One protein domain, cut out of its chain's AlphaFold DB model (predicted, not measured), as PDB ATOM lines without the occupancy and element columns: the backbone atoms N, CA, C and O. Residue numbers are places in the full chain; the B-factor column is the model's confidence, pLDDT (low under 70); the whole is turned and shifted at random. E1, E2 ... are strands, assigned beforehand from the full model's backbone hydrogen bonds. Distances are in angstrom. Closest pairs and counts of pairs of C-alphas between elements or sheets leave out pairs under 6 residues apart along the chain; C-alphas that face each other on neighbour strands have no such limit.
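What this domain is: This is residues 5 to 52 of the 52 residues of the protein "F0F1 ATP synthase subunit epsilon" of Blautia sp (UniProt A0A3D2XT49). Two strand hairpins, E1 with E2 and E3 with E4, are joined at one end through Gln 21 and open away from each other as a V, each a small sheet of its own. After E4 a long unnamed stretch loops out, with residues 37 to 42 sticking out from the rest, and its last residues fold back beside E3. The printed part has 48 residues, with no named helix and four named strands in the order E1, E2, E3, E4, and both sheets are antiparallel. The class is all strand, and the whole is compact, with a radius of gyration of the C-alphas of 11.0 A and spans of 27 by 25 by 18 A.

Where its parts are: E1, residues 5 to 10, begins with C-alpha 5 at (40.192, -43.556, -30.622) and is 17.0 A long. E2, residues 13 to 20, is the longest strand at 19.5 A. E3, residues 22 to 27, measures 15.0 A. E4, residues 30 to 35, measures 16.4 A and ends with C-alpha 35 at (48.999, -48.914, -27.510).

How they stand to each other: E1 and E2 form an antiparallel hairpin, at 162 degrees between their directions; N 8 and O 16 are within hydrogen-bond range at 2.9 A. E2 and E3 meet only through their link. E3 and E4 form the second antiparallel hairpin, at 159 degrees; N 34 and O 23 are within hydrogen-bond range at 2.8 A. E1 and E3 are only just apart, their closest C-alphas 8.3 A from each other.

The domain as a whole: The C-alphas of Asp 12 and Gly 37, the two farthest apart, are 29.2 A from each other. The printed part has no cut, and its three links between strands are tight. Residues 36 to 52 hold no named element. The mean pLDDT of the printed part is 96.7, and no printed residue is under 70.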
ATOM      1  N   PRO A   5      40.466 -44.948 -30.308       97.88
ATOM      2  CA  PRO A   5      40.192 -43.556 -30.622       97.88
ATOM      3  C   PRO A   5      41.207 -42.655 -29.912       97.88
ATOM      4  O   PRO A   5      41.359 -42.719 -28.690       97.88
ATOM      5  N   LEU A   6      41.880 -41.790 -30.668       97.94
ATOM      6  CA  LEU A   6      42.778 -40.766 -30.141       97.94
ATOM      7  C   LEU A   6      42.240 -39.375 -30.468       97.94
ATOM      8  O   LEU A   6      41.851 -39.098 -31.601       97.94
ATOM      9  N   ARG A   7      42.284 -38.488 -29.470       97.94
ATOM     10  CA  ARG A   7      41.988 -37.061 -29.605       97.94
ATOM     11  C   ARG A   7      43.161 -36.247 -29.082       97.94
ATOM     12  O   ARG A   7      43.574 -36.446 -27.941       97.94
ATOM     13  N   ILE A   8      43.672 -35.329 -29.896       97.06
ATOM     14  CA  ILE A   8      44.701 -34.362 -29.498       97.06
ATOM     15  C   ILE A   8      44.068 -32.979 -29.580       97.06
ATOM     16  O   ILE A   8      43.625 -32.565 -30.650       97.06
ATOM     17  N   GLY A   9      44.008 -32.279 -28.448       96.69
ATOM     18  CA  GLY A   9      43.404 -30.954 -28.348       96.69
ATOM     19  C   GLY A   9      44.324 -29.946 -27.671       96.69
ATOM     20  O   GLY A   9      45.116 -30.296 -26.797       96.69
ATOM     21  N   THR A  10      44.189 -28.693 -28.080       96.19
ATOM     22  CA  THR A  10      44.736 -27.503 -27.426       96.19
ATOM     23  C   THR A  10      43.572 -26.642 -26.915       96.19
ATOM     24  O   THR A  10      42.416 -26.912 -27.254       96.19
ATOM     25  N   PRO A  11      43.826 -25.594 -26.109       97.56
ATOM     26  CA  PRO A  11      42.777 -24.649 -25.722       97.56
ATOM     27  C   PRO A  11      42.036 -24.006 -26.908       97.56
ATOM     28  O   PRO A  11      40.876 -23.633 -26.756       97.56
ATOM     29  N   ASP A  12      42.676 -23.924 -28.078       96.62
ATOM     30  CA  ASP A  12      42.097 -23.347 -29.299       96.62
ATOM     31  C   ASP A  12      41.195 -24.327 -30.067       96.62
ATOM     32  O   ASP A  12      40.415 -23.910 -30.924       96.62
ATOM     33  N   GLY A  13      41.289 -25.631 -29.786       95.88
ATOM     34  CA  GLY A  13      40.459 -26.642 -30.430       95.88
ATOM     35  C   GLY A  13      41.134 -27.997 -30.622       95.88
ATOM     36  O   GLY A  13      42.161 -28.321 -30.029       95.88
ATOM     37  N   LEU A  14      40.508 -28.823 -31.457       96.81
ATOM     38  CA  LEU A  14      40.949 -30.186 -31.736       96.81
ATOM     39  C   LEU A  14      41.952 -30.192 -32.900       96.81
ATOM     40  O   LEU A  14      41.606 -29.803 -34.012       96.81
ATOM     41  N   LEU A  15      43.180 -30.646 -32.646       96.25
ATOM     42  CA  LEU A  15      44.217 -30.804 -33.673       96.25
ATOM     43  C   LEU A  15      44.071 -32.119 -34.439       96.25
ATOM     44  O   LEU A  15      44.381 -32.179 -35.626       96.25
ATOM     45  N   PHE A  16      43.650 -33.181 -33.754       96.88
ATOM     46  CA  PHE A  16      43.537 -34.511 -34.342       96.88
ATOM     47  C   PHE A  16      42.417 -35.318 -33.687       96.88
ATOM     48  O   PHE A  16      42.272 -35.309 -32.462       96.88
ATOM     49  N   GLU A  17      41.689 -36.072 -34.510       97.81
ATOM     50  CA  GLU A  17      40.750 -37.107 -34.088       97.81
ATOM     51  C   GLU A  17      40.753 -38.262 -35.091       97.81
ATOM     52  O   GLU A  17      40.595 -38.048 -36.293       97.81
ATOM     53  N   GLY A  18      40.928 -39.489 -34.602       97.75
ATOM     54  CA  GLY A  18      40.904 -40.673 -35.454       97.75
ATOM     55  C   GLY A  18      41.206 -41.977 -34.721       97.75
ATOM     56  O   GLY A  18      41.567 -41.987 -33.544       97.75
ATOM     57  N   GLU A  19      41.061 -43.083 -35.449       98.00
ATOM     58  CA  GLU A  19      41.436 -44.426 -34.997       98.00
ATOM     59  C   GLU A  19      42.913 -44.690 -35.295       98.00
ATOM     60  O   GLU A  19      43.345 -44.615 -36.446       98.00
ATOM     61  N   VAL A  20      43.689 -45.020 -34.261       97.69
ATOM     62  CA  VAL A  20      45.152 -45.137 -34.358       97.69
ATOM     63  C   VAL A  20      45.630 -46.457 -33.775       97.69
ATOM     64  O   VAL A  20      44.983 -47.047 -32.911       97.69
ATOM     65  N   GLN A  21      46.777 -46.945 -34.243       97.25
ATOM     66  CA  GLN A  21      47.384 -48.160 -33.689       97.25
ATOM     67  C   GLN A  21      48.221 -47.864 -32.441       97.25
ATOM     68  O   GLN A  21      48.325 -48.712 -31.549       97.25
ATOM     69  N   ARG A  22      48.829 -46.674 -32.393       96.75
ATOM     70  CA  ARG A  22      49.671 -46.199 -31.296       96.75
ATOM     71  C   ARG A  22      49.795 -44.681 -31.318       96.75
ATOM     72  O   ARG A  22      49.579 -44.071 -32.353       96.75
ATOM     73  N   VAL A  23      50.234 -44.103 -30.208       97.38
ATOM     74  CA  VAL A  23      50.810 -42.751 -30.179       97.38
ATOM     75  C   VAL A  23      52.150 -42.802 -29.465       97.38
ATOM     76  O   VAL A  23      52.269 -43.450 -28.427       97.38
ATOM     77  N   VAL A  24      53.165 -42.151 -30.027       97.81
ATOM     78  CA  VAL A  24      54.502 -42.020 -29.439       97.81
ATOM     79  C   VAL A  24      54.789 -40.569 -29.159       97.81
ATOM     80  O   VAL A  24      54.582 -39.722 -30.019       97.81
ATOM     81  N   CYS A  25      55.264 -40.291 -27.955       96.94
ATOM     82  CA  CYS A  25      55.625 -38.949 -27.535       96.94
ATOM     83  C   CYS A  25      56.639 -38.996 -26.392       96.94
ATOM     84  O   CYS A  25      56.847 -40.031 -25.748       96.94
ATOM     85  N   ARG A  26      57.253 -37.844 -26.129       97.44
ATOM     86  CA  ARG A  26      58.124 -37.639 -24.975       97.44
ATOM     87  C   ARG A  26      57.305 -37.208 -23.764       97.44
ATOM     88  O   ARG A  26      56.601 -36.203 -23.812       97.44
ATOM     89  N   SER A  27      57.430 -37.932 -22.661       96.31
ATOM     90  CA  SER A  27      56.893 -37.531 -21.357       96.31
ATOM     91  C   SER A  27      57.975 -36.889 -20.484       96.31
ATOM     92  O   SER A  27      59.161 -36.908 -20.823       96.31
ATOM     93  N   ILE A  28      57.586 -36.366 -19.320       96.81
ATOM     94  CA  ILE A  28      58.548 -35.875 -18.319       96.81
ATOM     95  C   ILE A  28      59.462 -36.973 -17.746       96.81
ATOM     96  O   ILE A  28      60.498 -36.654 -17.170       96.81
ATOM     97  N   THR A  29      59.110 -38.254 -17.903       94.50
ATOM     98  CA  THR A  29      59.907 -39.398 -17.426       94.50
ATOM     99  C   THR A  29      60.674 -40.113 -18.542       94.50
ATOM    100  O   THR A  29      61.374 -41.085 -18.265       94.50
ATOM    101  N   GLY A  30      60.580 -39.639 -19.789       94.62
ATOM    102  CA  GLY A  30      61.220 -40.245 -20.957       94.62
ATOM    103  C   GLY A  30      60.244 -40.527 -22.098       94.62
ATOM    104  O   GLY A  30      59.065 -40.167 -22.038       94.62
ATOM    105  N   ASP A  31      60.748 -41.155 -23.154       96.25
ATOM    106  CA  ASP A  31      59.959 -41.479 -24.343       96.25
ATOM    107  C   ASP A  31      59.019 -42.658 -24.080       96.25
ATOM    108  O   ASP A  31      59.379 -43.626 -23.406       96.25
ATOM    109  N   MET A  32      57.800 -42.584 -24.613       95.94
ATOM    110  CA  MET A  32      56.786 -43.611 -24.406       95.94
ATOM    111  C   MET A  32      55.889 -43.814 -25.626       95.94
ATOM    112  O   MET A  32      55.725 -42.928 -26.465       95.94
ATOM    113  N   ALA A  33      55.264 -44.990 -25.678       97.06
ATOM    114  CA  ALA A  33      54.249 -45.345 -26.659       97.06
ATOM    115  C   ALA A  33      52.979 -45.832 -25.949       97.06
ATOM    116  O   ALA A  33      53.053 -46.738 -25.120       97.06
ATOM    117  N   ILE A  34      51.815 -45.276 -26.294       96.94
ATOM    118  CA  ILE A  34      50.513 -45.802 -25.864       96.94
ATOM    119  C   ILE A  34      49.943 -46.669 -26.981       96.94
ATOM    120  O   ILE A  34      49.843 -46.235 -28.126       96.94
ATOM    121  N   MET A  35      49.566 -47.896 -26.622       97.31
ATOM    122  CA  MET A  35      48.999 -48.914 -27.510       97.31
ATOM    123  C   MET A  35      47.554 -49.233 -27.103       97.31
ATOM    124  O   MET A  35      47.154 -49.017 -25.956       97.31
ATOM    125  N   ALA A  36      46.788 -49.841 -28.012       96.88
ATOM    126  CA  ALA A  36      45.465 -50.370 -27.687       96.88
ATOM    127  C   ALA A  36      45.529 -51.377 -26.515       96.88
ATOM    128  O   ALA A  36      46.278 -52.354 -26.567       96.88
ATOM    129  N   GLY A  37      44.703 -51.170 -25.483       95.88
ATOM    130  CA  GLY A  37      44.649 -52.022 -24.285       95.88
ATOM    131  C   GLY A  37      45.591 -51.611 -23.147       95.88
ATOM    132  O   GLY A  37      45.696 -52.344 -22.167       95.88
ATOM    133  N   HIS A  38      46.258 -50.458 -23.260       97.00
ATOM    134  CA  HIS A  38      46.984 -49.850 -22.145       97.00
ATOM    135  C   HIS A  38      46.036 -49.504 -20.981       97.00
ATOM    136  O   HIS A  38      44.854 -49.227 -21.188       97.00
ATOM    137  N   CYS A  39      46.551 -49.510 -19.750       97.50
ATOM    138  CA  CYS A  39      45.786 -49.087 -18.579       97.50
ATOM    139  C   CYS A  39      45.505 -47.572 -18.594       97.50
ATOM    140  O   CYS A  39      46.105 -46.811 -19.359       97.50
ATOM    141  N   ASN A  40      44.610 -47.117 -17.715       97.38
ATOM    142  CA  ASN A  40      44.400 -45.685 -17.512       97.38
ATOM    143  C   ASN A  40      45.700 -45.045 -17.016       97.38
ATOM    144  O   ASN A  40      46.269 -45.477 -16.013       97.38
ATOM    145  N   PHE A  41      46.159 -44.016 -17.720       95.81
ATOM    146  CA  PHE A  41      47.448 -43.388 -17.473       95.81
ATOM    147  C   PHE A  41      47.361 -41.883 -17.698       95.81
ATOM    148  O   PHE A  41      46.728 -41.426 -18.647       95.81
ATOM    149  N   CYS A  42      47.991 -41.121 -16.808       96.31
ATOM    150  CA  CYS A  42      48.044 -39.667 -16.860       96.31
ATOM    151  C   CYS A  42      49.460 -39.224 -16.493       96.31
ATOM    152  O   CYS A  42      49.977 -39.608 -15.444       96.31
ATOM    153  N   THR A  43      50.093 -38.444 -17.365       96.25
ATOM    154  CA  THR A  43      51.422 -37.872 -17.141       96.25
ATOM    155  C   THR A  43      51.549 -36.551 -17.888       96.25
ATOM    156  O   THR A  43      50.816 -36.298 -18.846       96.25
ATOM    157  N   ALA A  44      52.502 -35.721 -17.475       97.56
ATOM    158  CA  ALA A  44      52.877 -34.543 -18.236       97.56
ATOM    159  C   ALA A  44      53.706 -34.941 -19.468       97.56
ATOM    160  O   ALA A  44      54.605 -35.789 -19.396       97.56
ATOM    161  N   LEU A  45      53.421 -34.292 -20.595       97.00
ATOM    162  CA  LEU A  45      54.220 -34.407 -21.809       97.00
ATOM    163  C   LEU A  45      55.396 -33.425 -21.756       97.00
ATOM    164  O   LEU A  45      55.250 -32.287 -21.313       97.00
ATOM    165  N   GLY A  46      56.570 -33.889 -22.178       95.25
ATOM    166  CA  GLY A  46      57.745 -33.046 -22.374       95.25
ATOM    167  C   GLY A  46      57.698 -32.346 -23.733       95.25
ATOM    168  O   GLY A  46      56.932 -32.726 -24.615       95.25
ATOM    169  N   MET A  47      58.546 -31.333 -23.924       96.31
ATOM    170  CA  MET A  47      58.718 -30.721 -25.246       96.31
ATOM    171  C   MET A  47      59.297 -31.741 -26.235       96.31
ATOM    172  O   MET A  47      60.292 -32.408 -25.935       96.31
ATOM    173  N   GLY A  48      58.687 -31.848 -27.414       94.62
ATOM    174  CA  GLY A  48      59.111 -32.766 -28.467       94.62
ATOM    175  C   GLY A  48      58.010 -33.041 -29.487       94.62
ATOM    176  O   GLY A  48      56.953 -32.412 -29.465       94.62
ATOM    177  N   GLU A  49      58.281 -33.989 -30.379       95.31
ATOM    178  CA  GLU A  49      57.343 -34.434 -31.408       95.31
ATOM    179  C   GLU A  49      56.430 -35.551 -30.885       95.31
ATOM    180  O   GLU A  49      56.822 -36.367 -30.042       95.31
ATOM    181  N   ALA A  50      55.204 -35.587 -31.403       96.00
ATOM    182  CA  ALA A  50      54.283 -36.699 -31.226       96.00
ATOM    183  C   ALA A  50      54.035 -37.368 -32.583       96.00
ATOM    184  O   ALA A  50      53.757 -36.689 -33.571       96.00
ATOM    185  N   HIS A  51      54.111 -38.696 -32.621       96.44
ATOM    186  CA  HIS A  51      53.843 -39.499 -33.811       96.44
ATOM    187  C   HIS A  51      52.635 -40.393 -33.569       96.44
ATOM    188  O   HIS A  51      52.575 -41.099 -32.559       96.44
ATOM    189  N   VAL A  52      51.703 -40.368 -34.513       94.19
ATOM    190  CA  VAL A  52      50.417 -41.064 -34.458       94.19
ATOM    191  C   VAL A  52      50.319 -42.046 -35.619       94.19
ATOM    192  O   VAL A  52      50.726 -41.647 -36.731       94.19
TER     193      VAL A  52